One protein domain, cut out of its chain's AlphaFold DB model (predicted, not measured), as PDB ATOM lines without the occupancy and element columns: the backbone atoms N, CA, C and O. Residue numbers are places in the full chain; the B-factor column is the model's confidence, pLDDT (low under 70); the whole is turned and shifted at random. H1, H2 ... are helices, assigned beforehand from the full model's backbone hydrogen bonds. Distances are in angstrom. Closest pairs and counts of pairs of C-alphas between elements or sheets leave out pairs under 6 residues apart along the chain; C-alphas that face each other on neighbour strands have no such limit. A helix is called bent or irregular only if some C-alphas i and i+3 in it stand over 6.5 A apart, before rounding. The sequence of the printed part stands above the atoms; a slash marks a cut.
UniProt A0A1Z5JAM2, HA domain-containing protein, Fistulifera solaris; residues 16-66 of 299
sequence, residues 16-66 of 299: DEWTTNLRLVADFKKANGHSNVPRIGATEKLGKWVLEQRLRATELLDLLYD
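What this domain is: This is residues 16 to 66 of the 299 residues of the protein "HA domain-containing protein" of Fistulifera solaris (UniProt A0A1Z5JAM2). A long helix, H2, is crossed near its first part by a shorter helix, H1, nearly at a right angle; beyond the crossing, residues 52 to 66, of which 52 to 64 belong to H2, stick out as a free arm that makes much of the length. The link of residues 33 to 40 joins the two helices beside the crossing. The printed part has 51 residues with two named helices, H1 then H2 along the chain, and no named strand; its class is all helix. The whole is loose, with a radius of gyration of the C-alphas of 12.4 A, and elongated, spanning 38 by 23 by 19 A.

Where its parts are: H2, residues 41 to 64, is 34.8 A from first to last C-alpha; it begins with C-alpha 41 at (12.458, 29.449, -7.297) and ends with C-alpha 64 at (10.432, 27.252, -42.018). It is irregular, with C-alphas 42 and 45 7.9 A apart, and has a kink of 28 degrees near residue 48. H1, residues 16 to 32, is 24.3 A long and begins with C-alpha 16 at (-5.959, 33.766, -20.682).

How they stand to each other: H2 touches H1 with residues 46 to 49 alone, and H1 touches H2 with residues 21 to 25 alone. The closest C-alphas of the two are those of Asn 21 and Leu 46, 6.6 A apart. Their lines are about perpendicular at 72 degrees, only just beyond a steep tilt. In H1 every O i to N i+4 pair is within hydrogen-bond range; in H2, 18 of 20 are.

The domain as a whole: The two C-alphas farthest apart are those of Ala 42 and Asp 66, at 38.7 A. Without the free stretch, the body of 36 residues spans 24 by 19 by 15 A. The printed part has no cut, and the link from H1 to H2 is short. The mean pLDDT of the printed part is 93.3; residue 66 is under 70.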
ATOM      1  N   ASP A  16      -6.226  33.005 -21.903       85.69
ATOM      2  CA  ASP A  16      -5.959  33.766 -20.682       85.69
ATOM      3  C   ASP A  16      -4.603  33.408 -20.054       85.69
ATOM      4  O   ASP A  16      -3.902  34.281 -19.536       85.69
ATOM      5  N   GLU A  17      -4.156  32.149 -20.152       90.62
ATOM      6  CA  GLU A  17      -2.843  31.753 -19.624       90.62
ATOM      7  C   GLU A  17      -1.695  32.330 -20.469       90.62
ATOM      8  O   GLU A  17      -0.690  32.792 -19.919       90.62
ATOM      9  N   TRP A  18      -1.844  32.371 -21.797       93.94
ATOM     10  CA  TRP A  18      -0.827  32.944 -22.683       93.94
ATOM     11  C   TRP A  18      -0.643  34.444 -22.436       93.94
ATOM     12  O   TRP A  18       0.483  34.911 -22.244       93.94
ATOM     13  N   THR A  19      -1.745  35.198 -22.374       93.44
ATOM     14  CA  THR A  19      -1.714  36.645 -22.109       93.44
ATOM     15  C   THR A  19      -1.169  36.959 -20.713       93.44
ATOM     16  O   THR A  19      -0.341  37.864 -20.564       93.44
ATOM     17  N   THR A  20      -1.547  36.167 -19.705       95.31
ATOM     18  CA  THR A  20      -1.023  36.281 -18.336       95.31
ATOM     19  C   THR A  20       0.487  36.047 -18.291       95.31
ATOM     20  O   THR A  20       1.227  36.879 -17.761       95.31
ATOM     21  N   ASN A  21       0.977  34.959 -18.893       96.62
ATOM     22  CA  ASN A  21       2.408  34.652 -18.913       96.62
ATOM     23  C   ASN A  21       3.208  35.705 -19.687       96.62
ATOM     24  O   ASN A  21       4.277  36.117 -19.233       96.62
ATOM     25  N   LEU A  22       2.685  36.207 -20.808       96.62
ATOM     26  CA  LEU A  22       3.344  37.263 -21.573       96.62
ATOM     27  C   LEU A  22       3.490  38.555 -20.752       96.62
ATOM     28  O   LEU A  22       4.561  39.168 -20.753       96.62
ATOM     29  N   ARG A  23       2.447  38.938 -20.004       97.44
ATOM     30  CA  ARG A  23       2.488  40.094 -19.098       97.44
ATOM     31  C   ARG A  23       3.538  39.909 -18.001       97.44
ATOM     32  O   ARG A  23       4.340  40.812 -17.779       97.44
ATOM     33  N   LEU A  24       3.614  38.718 -17.404       97.69
ATOM     34  CA  LEU A  24       4.641  38.389 -16.409       97.69
ATOM     35  C   LEU A  24       6.068  38.474 -16.980       97.69
ATOM     36  O   LEU A  24       6.970  38.963 -16.299       97.69
ATOM     37  N   VAL A  25       6.298  38.054 -18.232       98.06
ATOM     38  CA  VAL A  25       7.608  38.221 -18.895       98.06
ATOM     39  C   VAL A  25       7.934  39.699 -19.127       98.06
ATOM     40  O   VAL A  25       9.088  40.104 -18.955       98.06
ATOM     41  N   ALA A  26       6.947  40.513 -19.510       98.00
ATOM     42  CA  ALA A  26       7.131  41.949 -19.706       98.00
ATOM     43  C   ALA A  26       7.490  42.658 -18.390       98.00
ATOM     44  O   ALA A  26       8.468  43.413 -18.347       98.00
ATOM     45  N   ASP A  27       6.775  42.347 -17.308       98.00
ATOM     46  CA  ASP A  27       7.058  42.867 -15.968       98.00
ATOM     47  C   ASP A  27       8.441  42.411 -15.476       98.00
ATOM     48  O   ASP A  27       9.233  43.222 -14.983       98.00
ATOM     49  N   PHE A  28       8.802  41.142 -15.709       98.12
ATOM     50  CA  PHE A  28      10.134  40.621 -15.401       98.12
ATOM     51  C   PHE A  28      11.239  41.367 -16.166       98.12
ATOM     52  O   PHE A  28      12.254  41.740 -15.570       98.12
ATOM     53  N   LYS A  29      11.046  41.627 -17.468       98.31
ATOM     54  CA  LYS A  29      11.993  42.388 -18.300       98.31
ATOM     55  C   LYS A  29      12.130  43.828 -17.812       98.31
ATOM     56  O   LYS A  29      13.244  44.339 -17.777       98.31
ATOM     57  N   LYS A  30      11.031  44.468 -17.404       97.88
ATOM     58  CA  LYS A  30      11.044  45.825 -16.842       97.88
ATOM     59  C   LYS A  30      11.828  45.890 -15.527       97.88
ATOM     60  O   LYS A  30      12.572  46.842 -15.318       97.88
ATOM     61  N   ALA A  31      11.701  44.876 -14.669       97.75
ATOM     62  CA  ALA A  31      12.397  44.819 -13.384       97.75
ATOM     63  C   ALA A  31      13.895  44.468 -13.498       97.75
ATOM     64  O   ALA A  31      14.707  45.019 -12.753       97.75
ATOM     65  N   ASN A  32      14.264  43.564 -14.417       97.50
ATOM     66  CA  ASN A  32      15.623  43.000 -14.514       97.50
ATOM     67  C   ASN A  32      16.444  43.523 -15.706       97.50
ATOM     68  O   ASN A  32      17.648  43.293 -15.769       97.50
ATOM     69  N   GLY A  33      15.817  44.186 -16.680       98.12
ATOM     70  CA  GLY A  33      16.463  44.642 -17.918       98.12
ATOM     71  C   GLY A  33      16.653  43.555 -18.985       98.12
ATOM     72  O   GLY A  33      17.122  43.854 -20.081       98.12
ATOM     73  N   HIS A  34      16.268  42.302 -18.719       97.00
ATOM     74  CA  HIS A  34      16.408  41.182 -19.655       97.00
ATOM     75  C   HIS A  34      15.238  40.192 -19.576       97.00
ATOM     76  O   HIS A  34      14.555  40.091 -18.561       97.00
ATOM     77  N   SER A  35      15.056  39.373 -20.616       97.56
ATOM     78  CA  SER A  35      13.999  38.342 -20.686       97.56
ATOM     79  C   SER A  35      14.477  36.924 -20.326       97.56
ATOM     80  O   SER A  35      13.792  35.946 -20.617       97.56
ATOM     81  N   ASN A  36      15.662  36.782 -19.720       97.19
ATOM     82  CA  ASN A  36      16.173  35.499 -19.224       97.19
ATOM     83  C   ASN A  36      15.608  35.185 -17.831       97.19
ATOM     84  O   ASN A  36      16.231  35.485 -16.816       97.19
ATOM     85  N   VAL A  37      14.404  34.610 -17.799       97.94
ATOM     86  CA  VAL A  37      13.708  34.225 -16.562       97.94
ATOM     87  C   VAL A  37      14.373  32.980 -15.942       97.94
ATOM     88  O   VAL A  37      14.507  31.965 -16.635       97.94
ATOM     89  N   PRO A  38      14.784  33.008 -14.657       97.50
ATOM     90  CA  PRO A  38      15.321  31.842 -13.963       97.50
ATOM     91  C   PRO A  38      14.321  30.687 -13.919       97.50
ATOM     92  O   PRO A  38      13.128  30.878 -13.685       97.50
ATOM     93  N   ARG A  39      14.832  29.464 -14.089       97.38
ATOM     94  CA  ARG A  39      14.044  28.218 -14.067       97.38
ATOM     95  C   ARG A  39      13.903  27.607 -12.668       97.38
ATOM     96  O   ARG A  39      13.493  26.462 -12.555       97.38
ATOM     97  N   ILE A  40      14.308  28.330 -11.628       96.94
ATOM     98  CA  ILE A  40      14.349  27.856 -10.241       96.94
ATOM     99  C   ILE A  40      13.739  28.946  -9.352       96.94
ATOM    100  O   ILE A  40      13.945  30.134  -9.607       96.94
ATOM    101  N   GLY A  41      13.015  28.545  -8.305       96.12
ATOM    102  CA  GLY A  41      12.458  29.449  -7.297       96.12
ATOM    103  C   GLY A  41      11.096  30.024  -7.685       96.12
ATOM    104  O   GLY A  41      10.315  29.389  -8.388       96.12
ATOM    105  N   ALA A  42      10.802  31.246  -7.228       97.00
ATOM    106  CA  ALA A  42       9.480  31.866  -7.373       97.00
ATOM    107  C   ALA A  42       9.030  32.071  -8.837       97.00
ATOM    108  O   ALA A  42       7.836  32.157  -9.105       97.00
ATOM    109  N   THR A  43       9.965  32.127  -9.791       97.12
ATOM    110  CA  THR A  43       9.677  32.299 -11.226       97.12
ATOM    111  C   THR A  43       9.752  30.996 -12.023       97.12
ATOM    112  O   THR A  43       9.762  31.044 -13.251       97.12
ATOM    113  N   GLU A  44       9.814  29.830 -11.373       97.38
ATOM    114  CA  GLU A  44      10.014  28.542 -12.051       97.38
ATOM    115  C   GLU A  44       8.954  28.264 -13.129       97.38
ATOM    116  O   GLU A  44       9.317  27.895 -14.250       97.38
ATOM    117  N   LYS A  45       7.663  28.484 -12.829       97.44
ATOM    118  CA  LYS A  45       6.567  28.269 -13.794       97.44
ATOM    119  C   LYS A  45       6.753  29.139 -15.043       97.44
ATOM    120  O   LYS A  45       6.689  28.638 -16.163       97.44
ATOM    121  N   LEU A  46       7.070  30.420 -14.846       97.62
ATOM    122  CA  LEU A  46       7.310  31.372 -15.931       97.62
ATOM    123  C   LEU A  46       8.561  31.007 -16.747       97.62
ATOM    124  O   LEU A  46       8.540  31.053 -17.974       97.62
ATOM    125  N   GLY A  47       9.645  30.604 -16.080       97.62
ATOM    126  CA  GLY A  47      10.889  30.195 -16.731       97.62
ATOM    127  C   GLY A  47      10.733  28.937 -17.588       97.62
ATOM    128  O   GLY A  47      11.299  28.870 -18.681       97.62
ATOM    129  N   LYS A  48       9.944  27.955 -17.129       97.44
ATOM    130  CA  LYS A  48       9.579  26.764 -17.918       97.44
ATOM    131  C   LYS A  48       8.777  27.148 -19.161       97.44
ATOM    132  O   LYS A  48       9.167  26.767 -20.261       97.44
ATOM    133  N   TRP A  49       7.753  27.986 -19.001       97.19
ATOM    134  CA  TRP A  49       6.933  28.455 -20.119       97.19
ATOM    135  C   TRP A  49       7.760  29.196 -21.184       97.19
ATOM    136  O   TRP A  49       7.662  28.882 -22.367       97.19
ATOM    137  N   VAL A  50       8.648  30.119 -20.785       97.50
ATOM    138  CA  VAL A  50       9.539  30.833 -21.725       97.50
ATOM    139  C   VAL A  50      10.463  29.871 -22.473       97.50
ATOM    140  O   VAL A  50      10.714  30.064 -23.663       97.50
ATOM    141  N   LEU A  51      10.986  28.844 -21.798       95.75
ATOM    142  CA  LEU A  51      11.827  27.837 -22.442       95.75
ATOM    143  C   LEU A  51      11.047  27.059 -23.506       95.75
ATOM    144  O   LEU A  51      11.553  26.895 -24.610       95.75
ATOM    145  N   GLU A  52       9.828  26.623 -23.196       95.88
ATOM    146  CA  GLU A  52       8.961  25.940 -24.159       95.88
ATOM    147  C   GLU A  52       8.675  26.817 -25.380       95.88
ATOM    148  O   GLU A  52       8.773  26.334 -26.505       95.88
ATOM    149  N   GLN A  53       8.414  28.116 -25.186       95.75
ATOM    150  CA  GLN A  53       8.226  29.036 -26.313       95.75
ATOM    151  C   GLN A  53       9.486  29.157 -27.176       95.75
ATOM    152  O   GLN A  53       9.394  29.169 -28.401       95.75
ATOM    153  N   ARG A  54      10.677  29.203 -26.563       95.19
ATOM    154  CA  ARG A  54      11.949  29.233 -27.307       95.19
ATOM    155  C   ARG A  54      12.181  27.942 -28.087       95.19
ATOM    156  O   ARG A  54      12.629  28.024 -29.221       95.19
ATOM    157  N   LEU A  55      11.857  26.788 -27.501       91.31
ATOM    158  CA  LEU A  55      11.988  25.487 -28.163       91.31
ATOM    159  C   LEU A  55      11.037  25.362 -29.358       91.31
ATOM    160  O   LEU A  55      11.471  24.974 -30.440       91.31
ATOM    161  N   ARG A  56       9.774  25.768 -29.196       92.25
ATOM    162  CA  ARG A  56       8.809  25.807 -30.305       92.25
ATOM    163  C   ARG A  56       9.238  26.775 -31.400       92.25
ATOM    164  O   ARG A  56       9.083  26.472 -32.573       92.25
ATOM    165  N   ALA A  57       9.792  27.930 -31.031       90.50
ATOM    166  CA  ALA A  57      10.314  28.882 -32.003       90.50
ATOM    167  C   ALA A  57      11.508  28.309 -32.778       90.50
ATOM    168  O   ALA A  57      11.569  28.503 -33.984       90.50
ATOM    169  N   THR A  58      12.424  27.588 -32.120       85.81
ATOM    170  CA  THR A  58      13.528  26.907 -32.814       85.81
ATOM    171  C   THR A  58      13.034  25.786 -33.722       85.81
ATOM    172  O   THR A  58      13.485  25.709 -34.852       85.81
ATOM    173  N   GLU A  59      12.056  24.988 -33.288       87.00
ATOM    174  CA  GLU A  59      11.467  23.918 -34.108       87.00
ATOM    175  C   GLU A  59      10.719  24.479 -35.326       87.00
ATOM    176  O   GLU A  59      10.869  23.986 -36.439       87.00
ATOM    177  N   LEU A  60       9.965  25.569 -35.148       87.44
ATOM    178  CA  LEU A  60       9.342  26.277 -36.266       87.44
ATOM    179  C   LEU A  60      10.373  26.906 -37.198       87.44
ATOM    180  O   LEU A  60      10.129  26.951 -38.396       87.44
ATOM    181  N   LEU A  61      11.499  27.396 -36.676       83.62
ATOM    182  CA  LEU A  61      12.576  27.929 -37.504       83.62
ATOM    183  C   LEU A  61      13.232  26.813 -38.324       83.62
ATOM    184  O   LEU A  61      13.479  27.025 -39.504       83.62
ATOM    185  N   ASP A  62      13.430  25.633 -37.732       77.50
ATOM    186  CA  ASP A  62      13.942  24.446 -38.425       77.50
ATOM    187  C   ASP A  62      12.990  23.988 -39.544       77.50
ATOM    188  O   ASP A  62      13.453  23.575 -40.603       77.50
ATOM    189  N   LEU A  63      11.670  24.105 -39.342       82.50
ATOM    190  CA  LEU A  63      10.659  23.774 -40.356       82.50
ATOM    191  C   LEU A  63      10.480  24.866 -41.423       82.50
ATOM    192  O   LEU A  63      10.244  24.560 -42.587       82.50
ATOM    193  N   LEU A  64      10.556  26.151 -41.053       85.44
ATOM    194  CA  LEU A  64      10.432  27.252 -42.018       85.44
ATOM    195  C   LEU A  64      11.694  27.431 -42.865       85.44
ATOM    196  O   LEU A  64      11.607  27.941 -43.982       85.44
ATOM    197  N   TYR A  65      12.853  27.032 -42.345       74.69
ATOM    198  CA  TYR A  65      14.119  27.001 -43.070       74.69
ATOM    199  C   TYR A  65      14.460  25.565 -43.478       74.69
ATOM    200  O   TYR A  65      15.535  25.051 -43.166       74.69
ATOM    201  N   ASP A  66      13.549  24.940 -44.229       54.16
ATOM    202  CA  ASP A  66      13.780  23.684 -44.944       54.16
ATOM    203  C   ASP A  66      15.028  23.807 -45.848       54.16
ATOM    204  O   ASP A  66      14.970  24.250 -46.996       54.16
TER     205      ASP A  66